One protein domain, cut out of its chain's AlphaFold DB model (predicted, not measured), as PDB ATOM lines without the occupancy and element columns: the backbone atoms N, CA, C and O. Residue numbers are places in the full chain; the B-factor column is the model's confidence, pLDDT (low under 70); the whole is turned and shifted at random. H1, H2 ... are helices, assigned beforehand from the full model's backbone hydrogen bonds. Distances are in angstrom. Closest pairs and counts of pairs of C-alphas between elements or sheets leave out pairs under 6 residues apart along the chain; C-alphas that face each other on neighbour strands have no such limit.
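AT A GLANCE: This is residues 2 to 64 of the 64 residues of an uncharacterized protein of Planctomycetes bacterium (UniProt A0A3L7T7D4). Three helices make an open frame shaped like a C: the long H3 and the shorter H1 are two arms reaching out from the same end, and H2 stands between their roots as the back. The space between the arms is empty, and no helix touches another. The printed part has 63 residues, with three named helices in the order H1, H2, H3 and no named strand; its class is all helix. It is loose, with a radius of gyration of the C-alphas of 14.2 A, and elongated, spanning 41 by 25 by 18 A.

IN THESE COORDINATES: H3, the longest helix, covers residues 42 to 62 and measures 30.7 A from first to last C-alpha; C-alpha 42 is at (-36.245, 41.862, -8.030) and C-alpha 62 at (-6.483, 41.004, -15.480). H2 covers residues 22 to 32 and measures 15.2 A. H1 covers residues 2 to 14 and measures 17.9 A, beginning with C-alpha 2 at (-17.417, 38.457, -30.208).

HOW THE PARTS SIT: H3 is apart from H1, with no C-alpha of the one within 8 A of the other. By the same test H2 is apart from H3, and H1 is apart from H2. The N-to-C direction of H3 has an x component of 0.93, that of H1 -0.99; H2 has its largest component, 0.85, along z. In H1, H2 and H3 every O i to N i+4 pair is within hydrogen-bond range.

THE WHOLE: The two C-alphas farthest apart are those of Ala 37 and Ser 64, at 41.5 A. Residues 49 to 64, of which 49 to 62 belong to H3, stand free, as do residues 2 to 8 of H1. The links from H1 to H2, 7 residues, and from H2 to H3, 9 residues, are short. The printed part has no cut. Its mean pLDDT is 76.9; residues 2 to 5, 7 to 20 and 63 to 64 are under 70.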
ATOM      1  N   ILE A   2     -16.237  38.185 -29.360       65.06
ATOM      2  CA  ILE A   2     -17.417  38.457 -30.208       65.06
ATOM      3  C   ILE A   2     -18.403  37.273 -30.253       65.06
ATOM      4  O   ILE A   2     -19.606  37.468 -30.129       65.06
ATOM      5  N   THR A   3     -17.910  36.036 -30.314       66.12
ATOM      6  CA  THR A   3     -18.732  34.811 -30.326       66.12
ATOM      7  C   THR A   3     -19.566  34.606 -29.060       66.12
ATOM      8  O   THR A   3     -20.730  34.223 -29.152       66.12
ATOM      9  N   ALA A   4     -19.021  34.909 -27.878       61.81
ATOM     10  CA  ALA A   4     -19.754  34.790 -26.613       61.81
ATOM     11  C   ALA A   4     -20.875  35.838 -26.492       61.81
ATOM     12  O   ALA A   4     -21.975  35.527 -26.034       61.81
ATOM     13  N   LEU A   5     -20.615  37.069 -26.950       67.25
ATOM     14  CA  LEU A   5     -21.617  38.136 -27.002       67.25
ATOM     15  C   LEU A   5     -22.717  37.819 -28.018       67.25
ATOM     16  O   LEU A   5     -23.891  37.956 -27.690       67.25
ATOM     17  N   LEU A   6     -22.358  37.317 -29.202       70.06
ATOM     18  CA  LEU A   6     -23.322  36.853 -30.203       70.06
ATOM     19  C   LEU A   6     -24.162  35.675 -29.693       70.06
ATOM     20  O   LEU A   6     -25.356  35.621 -29.975       70.06
ATOM     21  N   GLY A   7     -23.578  34.765 -28.906       67.94
ATOM     22  CA  GLY A   7     -24.305  33.669 -28.262       67.94
ATOM     23  C   GLY A   7     -25.359  34.168 -27.271       67.94
ATOM     24  O   GLY A   7     -26.518  33.765 -27.347       67.94
ATOM     25  N   LEU A   8     -24.986  35.104 -26.394       68.31
ATOM     26  CA  LEU A   8     -25.911  35.760 -25.461       68.31
ATOM     27  C   LEU A   8     -26.998  36.561 -26.191       68.31
ATOM     28  O   LEU A   8     -28.166  36.484 -25.813       68.31
ATOM     29  N   LEU A   9     -26.636  37.280 -27.256       69.12
ATOM     30  CA  LEU A   9     -27.576  38.060 -28.060       69.12
ATOM     31  C   LEU A   9     -28.575  37.149 -28.785       69.12
ATOM     32  O   LEU A   9     -29.776  37.401 -28.750       69.12
ATOM     33  N   ARG A  10     -28.099  36.047 -29.380       67.31
ATOM     34  CA  ARG A  10     -28.932  35.035 -30.045       67.31
ATOM     35  C   ARG A  10     -29.869  34.351 -29.056       67.31
ATOM     36  O   ARG A  10     -31.035  34.149 -29.379       67.31
ATOM     37  N   LEU A  11     -29.394  34.043 -27.850       66.69
ATOM     38  CA  LEU A  11     -30.226  33.495 -26.780       66.69
ATOM     39  C   LEU A  11     -31.291  34.510 -26.336       66.69
ATOM     40  O   LEU A  11     -32.455  34.152 -26.166       66.69
ATOM     41  N   GLY A  12     -30.920  35.787 -26.211       63.84
ATOM     42  CA  GLY A  12     -31.837  36.888 -25.920       63.84
ATOM     43  C   GLY A  12     -32.913  37.058 -26.993       63.84
ATOM     44  O   GLY A  12     -34.093  37.154 -26.663       63.84
ATOM     45  N   PHE A  13     -32.541  37.004 -28.273       68.12
ATOM     46  CA  PHE A  13     -33.476  37.062 -29.401       68.12
ATOM     47  C   PHE A  13     -34.390  35.834 -29.474       68.12
ATOM     48  O   PHE A  13     -35.606  35.988 -29.584       68.12
ATOM     49  N   ALA A  14     -33.840  34.624 -29.345       66.62
ATOM     50  CA  ALA A  14     -34.612  33.378 -29.356       66.62
ATOM     51  C   ALA A  14     -35.616  33.312 -28.196       66.62
ATOM     52  O   ALA A  14     -36.727  32.810 -28.348       66.62
ATOM     53  N   THR A  15     -35.256  33.880 -27.042       61.06
ATOM     54  CA  THR A  15     -36.146  33.983 -25.878       61.06
ATOM     55  C   THR A  15     -37.021  35.242 -25.896       61.06
ATOM     56  O   THR A  15     -37.781  35.445 -24.953       61.06
ATOM     57  N   ARG A  16     -36.963  36.087 -26.942       60.34
ATOM     58  CA  ARG A  16     -37.650  37.399 -27.035       60.34
ATOM     59  C   ARG A  16     -37.397  38.321 -25.834       60.34
ATOM     60  O   ARG A  16     -38.284  39.076 -25.445       60.34
ATOM     61  N   LEU A  17     -36.247  38.190 -25.170       63.53
ATOM     62  CA  LEU A  17     -35.959  38.807 -23.866       63.53
ATOM     63  C   LEU A  17     -37.015  38.485 -22.785       63.53
ATOM     64  O   LEU A  17     -37.026  39.082 -21.707       63.53
ATOM     65  N   ARG A  18     -37.901  37.512 -23.035       61.31
ATOM     66  CA  ARG A  18     -38.917  37.047 -22.097       61.31
ATOM     67  C   ARG A  18     -38.254  36.101 -21.111       61.31
ATOM     68  O   ARG A  18     -38.319  34.879 -21.224       61.31
ATOM     69  N   VAL A  19     -37.687  36.694 -20.069       65.56
ATOM     70  CA  VAL A  19     -37.121  36.015 -18.891       65.56
ATOM     71  C   VAL A  19     -38.185  35.374 -17.969       65.56
ATOM     72  O   VAL A  19     -37.977  35.206 -16.765       65.56
ATOM     73  N   GLY A  20     -39.355  35.035 -18.522       66.38
ATOM     74  CA  GLY A  20     -40.528  34.540 -17.790       66.38
ATOM     75  C   GLY A  20     -40.988  33.124 -18.152       66.38
ATOM     76  O   GLY A  20     -41.843  32.589 -17.458       66.38
ATOM     77  N   GLY A  21     -40.448  32.508 -19.213       73.50
ATOM     78  CA  GLY A  21     -40.842  31.155 -19.635       73.50
ATOM     79  C   GLY A  21     -40.366  30.040 -18.690       73.50
ATOM     80  O   GLY A  21     -39.559  30.280 -17.790       73.50
ATOM     81  N   ALA A  22     -40.817  28.802 -18.933       79.88
ATOM     82  CA  ALA A  22     -40.498  27.620 -18.117       79.88
ATOM     83  C   ALA A  22     -38.989  27.430 -17.868       79.88
ATOM     84  O   ALA A  22     -38.577  27.182 -16.739       79.88
ATOM     85  N   TYR A  23     -38.159  27.664 -18.890       79.25
ATOM     86  CA  TYR A  23     -36.697  27.640 -18.766       79.25
ATOM     87  C   TYR A  23     -36.164  28.636 -17.724       79.25
ATOM     88  O   TYR A  23     -35.335  28.297 -16.884       79.25
ATOM     89  N   TRP A  24     -36.661  29.874 -17.746       75.75
ATOM     90  CA  TRP A  24     -36.247  30.908 -16.799       75.75
ATOM     91  C   TRP A  24     -36.811  30.678 -15.402       75.75
ATOM     92  O   TRP A  24     -36.172  31.058 -14.422       75.75
ATOM     93  N   LYS A  25     -37.991  30.058 -15.298       80.69
ATOM     94  CA  LYS A  25     -38.541  29.602 -14.018       80.69
ATOM     95  C   LYS A  25     -37.613  28.563 -13.390       80.69
ATOM     96  O   LYS A  25     -37.135  28.814 -12.291       80.69
ATOM     97  N   TRP A  26     -37.259  27.516 -14.134       81.94
ATOM     98  CA  TRP A  26     -36.300  26.499 -13.698       81.94
ATOM     99  C   TRP A  26     -34.936  27.105 -13.329       81.94
ATOM    100  O   TRP A  26     -34.434  26.868 -12.240       81.94
ATOM    101  N   ARG A  27     -34.369  27.992 -14.161       82.31
ATOM    102  CA  ARG A  27     -33.088  28.669 -13.862       82.31
ATOM    103  C   ARG A  27     -33.109  29.471 -12.563       82.31
ATOM    104  O   ARG A  27     -32.101  29.499 -11.862       82.31
ATOM    105  N   LYS A  28     -34.216  30.157 -12.264       83.00
ATOM    106  CA  LYS A  28     -34.371  30.902 -11.007       83.00
ATOM    107  C   LYS A  28     -34.581  29.957  -9.826       83.00
ATOM    108  O   LYS A  28     -34.033  30.220  -8.769       83.00
ATOM    109  N   GLU A  29     -35.301  28.861 -10.027       85.38
ATOM    110  CA  GLU A  29     -35.493  27.811  -9.026       85.38
ATOM    111  C   GLU A  29     -34.174  27.135  -8.635       85.38
ATOM    112  O   GLU A  29     -33.878  26.984  -7.457       85.38
ATOM    113  N   THR A  30     -33.317  26.824  -9.608       85.62
ATOM    114  CA  THR A  30     -31.970  26.300  -9.344       85.62
ATOM    115  C   THR A  30     -31.089  27.317  -8.616       85.62
ATOM    116  O   THR A  30     -30.280  26.935  -7.781       85.62
ATOM    117  N   ALA A  31     -31.220  28.608  -8.937       81.12
ATOM    118  CA  ALA A  31     -30.360  29.654  -8.380       81.12
ATOM    119  C   ALA A  31     -30.797  30.151  -6.990       81.12
ATOM    120  O   ALA A  31     -29.947  30.513  -6.185       81.12
ATOM    121  N   PHE A  32     -32.105  30.207  -6.724       85.12
ATOM    122  CA  PHE A  32     -32.683  30.814  -5.516       85.12
ATOM    123  C   PHE A  32     -33.512  29.829  -4.676       85.12
ATOM    124  O   PHE A  32     -34.046  30.209  -3.637       85.12
ATOM    125  N   GLY A  33     -33.629  28.574  -5.108       85.19
ATOM    126  CA  GLY A  33     -34.442  27.546  -4.466       85.19
ATOM    127  C   GLY A  33     -35.895  27.527  -4.947       85.19
ATOM    128  O   GLY A  33     -36.350  28.387  -5.703       85.19
ATOM    129  N   SER A  34     -36.640  26.529  -4.483       83.94
ATOM    130  CA  SER A  34     -38.022  26.236  -4.888       83.94
ATOM    131  C   SER A  34     -39.100  27.075  -4.206       83.94
ATOM    132  O   SER A  34     -40.254  27.005  -4.618       83.94
ATOM    133  N   ASP A  35     -38.740  27.912  -3.230       85.31
ATOM    134  CA  ASP A  35     -39.670  28.793  -2.519       85.31
ATOM    135  C   ASP A  35     -39.510  30.263  -2.959       85.31
ATOM    136  O   ASP A  35     -38.579  30.939  -2.506       85.31
ATOM    137  N   PRO A  36     -40.420  30.799  -3.801       80.56
ATOM    138  CA  PRO A  36     -40.358  32.180  -4.265       80.56
ATOM    139  C   PRO A  36     -40.501  33.224  -3.156       80.56
ATOM    140  O   PRO A  36     -40.070  34.358  -3.357       80.56
ATOM    141  N   ALA A  37     -41.099  32.882  -2.009       83.69
ATOM    142  CA  ALA A  37     -41.257  33.809  -0.889       83.69
ATOM    143  C   ALA A  37     -39.924  34.084  -0.178       83.69
ATOM    144  O   ALA A  37     -39.759  35.126   0.450       83.69
ATOM    145  N   LYS A  38     -38.956  33.172  -0.320       86.00
ATOM    146  CA  LYS A  38     -37.585  33.321   0.186       86.00
ATOM    147  C   LYS A  38     -36.640  33.937  -0.839       86.00
ATOM    148  O   LYS A  38     -35.460  34.122  -0.551       86.00
ATOM    149  N   TRP A  39     -37.124  34.218  -2.049       87.50
ATOM    150  CA  TRP A  39     -36.275  34.807  -3.071       87.50
ATOM    151  C   TRP A  39     -35.953  36.260  -2.725       87.50
ATOM    152  O   TRP A  39     -36.836  36.993  -2.275       87.50
ATOM    153  N   PRO A  40     -34.730  36.721  -3.035       84.12
ATOM    154  CA  PRO A  40     -34.408  38.132  -2.928       84.12
ATOM    155  C   PRO A  40     -35.332  38.961  -3.823       84.12
ATOM    156  O   PRO A  40     -35.855  38.493  -4.852       84.12
ATOM    157  N   SER A  41     -35.505  40.231  -3.480       88.88
ATOM    158  CA  SER A  41     -36.295  41.166  -4.272       88.88
ATOM    159  C   SER A  41     -35.804  41.223  -5.725       88.88
ATOM    160  O   SER A  41     -34.697  40.805  -6.086       88.88
ATOM    161  N   ALA A  42     -36.650  41.716  -6.631       83.25
ATOM    162  CA  ALA A  42     -36.245  41.862  -8.030       83.25
ATOM    163  C   ALA A  42     -35.026  42.796  -8.184       83.25
ATOM    164  O   ALA A  42     -34.216  42.590  -9.087       83.25
ATOM    165  N   ALA A  43     -34.891  43.789  -7.300       86.62
ATOM    166  CA  ALA A  43     -33.768  44.718  -7.275       86.62
ATOM    167  C   ALA A  43     -32.467  44.032  -6.838       86.62
ATOM    168  O   ALA A  43     -31.473  44.126  -7.553       86.62
ATOM    169  N   GLU A  44     -32.485  43.274  -5.741       86.25
ATOM    170  CA  GLU A  44     -31.304  42.553  -5.236       86.25
ATOM    171  C   GLU A  44     -30.801  41.515  -6.239       86.25
ATOM    172  O   GLU A  44     -29.604  41.416  -6.491       86.25
ATOM    173  N   ARG A  45     -31.715  40.804  -6.907       84.81
ATOM    174  CA  ARG A  45     -31.344  39.864  -7.975       84.81
ATOM    175  C   ARG A  45     -30.645  40.563  -9.138       84.81
ATOM    176  O   ARG A  45     -29.645  40.060  -9.642       84.81
ATOM    177  N   ARG A  46     -31.148  41.728  -9.566       83.25
ATOM    178  CA  ARG A  46     -30.498  42.536 -10.613       83.25
ATOM    179  C   ARG A  46     -29.140  43.053 -10.146       83.25
ATOM    180  O   ARG A  46     -28.195  43.017 -10.927       83.25
ATOM    181  N   HIS A  47     -29.039  43.490  -8.893       87.25
ATOM    182  CA  HIS A  47     -27.791  43.959  -8.305       87.25
ATOM    183  C   HIS A  47     -26.724  42.857  -8.305       87.25
ATOM    184  O   HIS A  47     -25.657  43.060  -8.875       87.25
ATOM    185  N   ALA A  48     -27.060  41.663  -7.811       83.00
ATOM    186  CA  ALA A  48     -26.165  40.507  -7.808       83.00
ATOM    187  C   ALA A  48     -25.726  40.096  -9.228       83.00
ATOM    188  O   ALA A  48     -24.557  39.797  -9.466       83.00
ATOM    189  N   MET A  49     -26.640  40.132 -10.210       81.38
ATOM    190  CA  MET A  49     -26.289  39.872 -11.615       81.38
ATOM    191  C   MET A  49     -25.287  40.901 -12.163       81.38
ATOM    192  O   MET A  49     -24.356  40.529 -12.880       81.38
ATOM    193  N   LEU A  50     -25.467  42.187 -11.842       87.12
ATOM    194  CA  LEU A  50     -24.559  43.255 -12.268       87.12
ATOM    195  C   LEU A  50     -23.203  43.169 -11.566       87.12
ATOM    196  O   LEU A  50     -22.175  43.384 -12.204       87.12
ATOM    197  N   GLU A  51     -23.185  42.831 -10.281       90.50
ATOM    198  CA  GLU A  51     -21.962  42.627  -9.508       90.50
ATOM    199  C   GLU A  51     -21.130  41.479 -10.089       90.50
ATOM    200  O   GLU A  51     -19.953  41.665 -10.407       90.50
ATOM    201  N   TYR A  52     -21.768  40.340 -10.370       78.56
ATOM    202  CA  TYR A  52     -21.124  39.216 -11.045       78.56
ATOM    203  C   TYR A  52     -20.569  39.607 -12.424       78.56
ATOM    204  O   TYR A  52     -19.436  39.261 -12.774       78.56
ATOM    205  N   ALA A  53     -21.337  40.367 -13.212       77.25
ATOM    206  CA  ALA A  53     -20.888  40.843 -14.517       77.25
ATOM    207  C   ALA A  53     -19.669  41.776 -14.403       77.25
ATOM    208  O   ALA A  53     -18.715  41.633 -15.174       77.25
ATOM    209  N   ARG A  54     -19.669  42.692 -13.423       88.94
ATOM    210  CA  ARG A  54     -18.541  43.590 -13.129       88.94
ATOM    211  C   ARG A  54     -17.298  42.811 -12.716       88.94
ATOM    212  O   ARG A  54     -16.233  43.061 -13.275       88.94
ATOM    213  N   TRP A  55     -17.433  41.850 -11.806       88.75
ATOM    214  CA  TRP A  55     -16.331  40.989 -11.374       88.75
ATOM    215  C   TRP A  55     -15.741  40.190 -12.541       88.75
ATOM    216  O   TRP A  55     -14.535  40.226 -12.780       88.75
ATOM    217  N   THR A  56     -16.592  39.564 -13.356       82.81
ATOM    218  CA  THR A  56     -16.153  38.794 -14.532       82.81
ATOM    219  C   THR A  56     -15.430  39.682 -15.552       82.81
ATOM    220  O   THR A  56     -14.500  39.247 -16.234       82.81
ATOM    221  N   GLN A  57     -15.867  40.935 -15.705       78.00
ATOM    222  CA  GLN A  57     -15.199  41.908 -16.568       78.00
ATOM    223  C   GLN A  57     -13.839  42.333 -16.000       78.00
ATOM    224  O   GLN A  57     -12.887  42.457 -16.768       78.00
ATOM    225  N   ALA A  58     -13.738  42.537 -14.685       85.00
ATOM    226  CA  ALA A  58     -12.479  42.851 -14.014       85.00
ATOM    227  C   ALA A  58     -11.469  41.702 -14.149       85.00
ATOM    228  O   ALA A  58     -10.345  41.934 -14.582       85.00
ATOM    229  N   MET A  59     -11.890  40.455 -13.913       82.50
ATOM    230  CA  MET A  59     -11.046  39.277 -14.148       82.50
ATOM    231  C   MET A  59     -10.545  39.196 -15.586       82.50
ATOM    232  O   MET A  59      -9.366  38.958 -15.814       82.50
ATOM    233  N   ARG A  60     -11.425  39.420 -16.569       80.69
ATOM    234  CA  ARG A  60     -11.032  39.397 -17.985       80.69
ATOM    235  C   ARG A  60     -10.006  40.467 -18.339       80.69
ATOM    236  O   ARG A  60      -9.185  40.205 -19.201       80.69
ATOM    237  N   ARG A  61     -10.047  41.628 -17.681       79.00
ATOM    238  CA  ARG A  61      -9.028  42.679 -17.831       79.00
ATOM    239  C   ARG A  61      -7.705  42.333 -17.147       79.00
ATOM    240  O   ARG A  61      -6.686  42.855 -17.560       79.00
ATOM    241  N   HIS A  62      -7.713  41.497 -16.110       71.75
ATOM    242  CA  HIS A  62      -6.483  41.004 -15.480       71.75
ATOM    243  C   HIS A  62      -5.840  39.830 -16.229       71.75
ATOM    244  O   HIS A  62      -4.662  39.562 -16.037       71.75
ATOM    245  N   LEU A  63      -6.609  39.128 -17.064       59.19
ATOM    246  CA  LEU A  63      -6.152  38.006 -17.891       59.19
ATOM    247  C   LEU A  63      -5.742  38.420 -19.320       59.19
ATOM    248  O   LEU A  63      -5.350  37.548 -20.094       59.19
ATOM    249  N   SER A  64      -5.872  39.704 -19.683       51.44
ATOM    250  CA  SER A  64      -5.493  40.282 -20.986       51.44
ATOM    251  C   SER A  64      -4.256  41.152 -20.867       51.44
ATOM    252  O   SER A  64      -3.393  41.052 -21.758       51.44
TER     253      SER A  64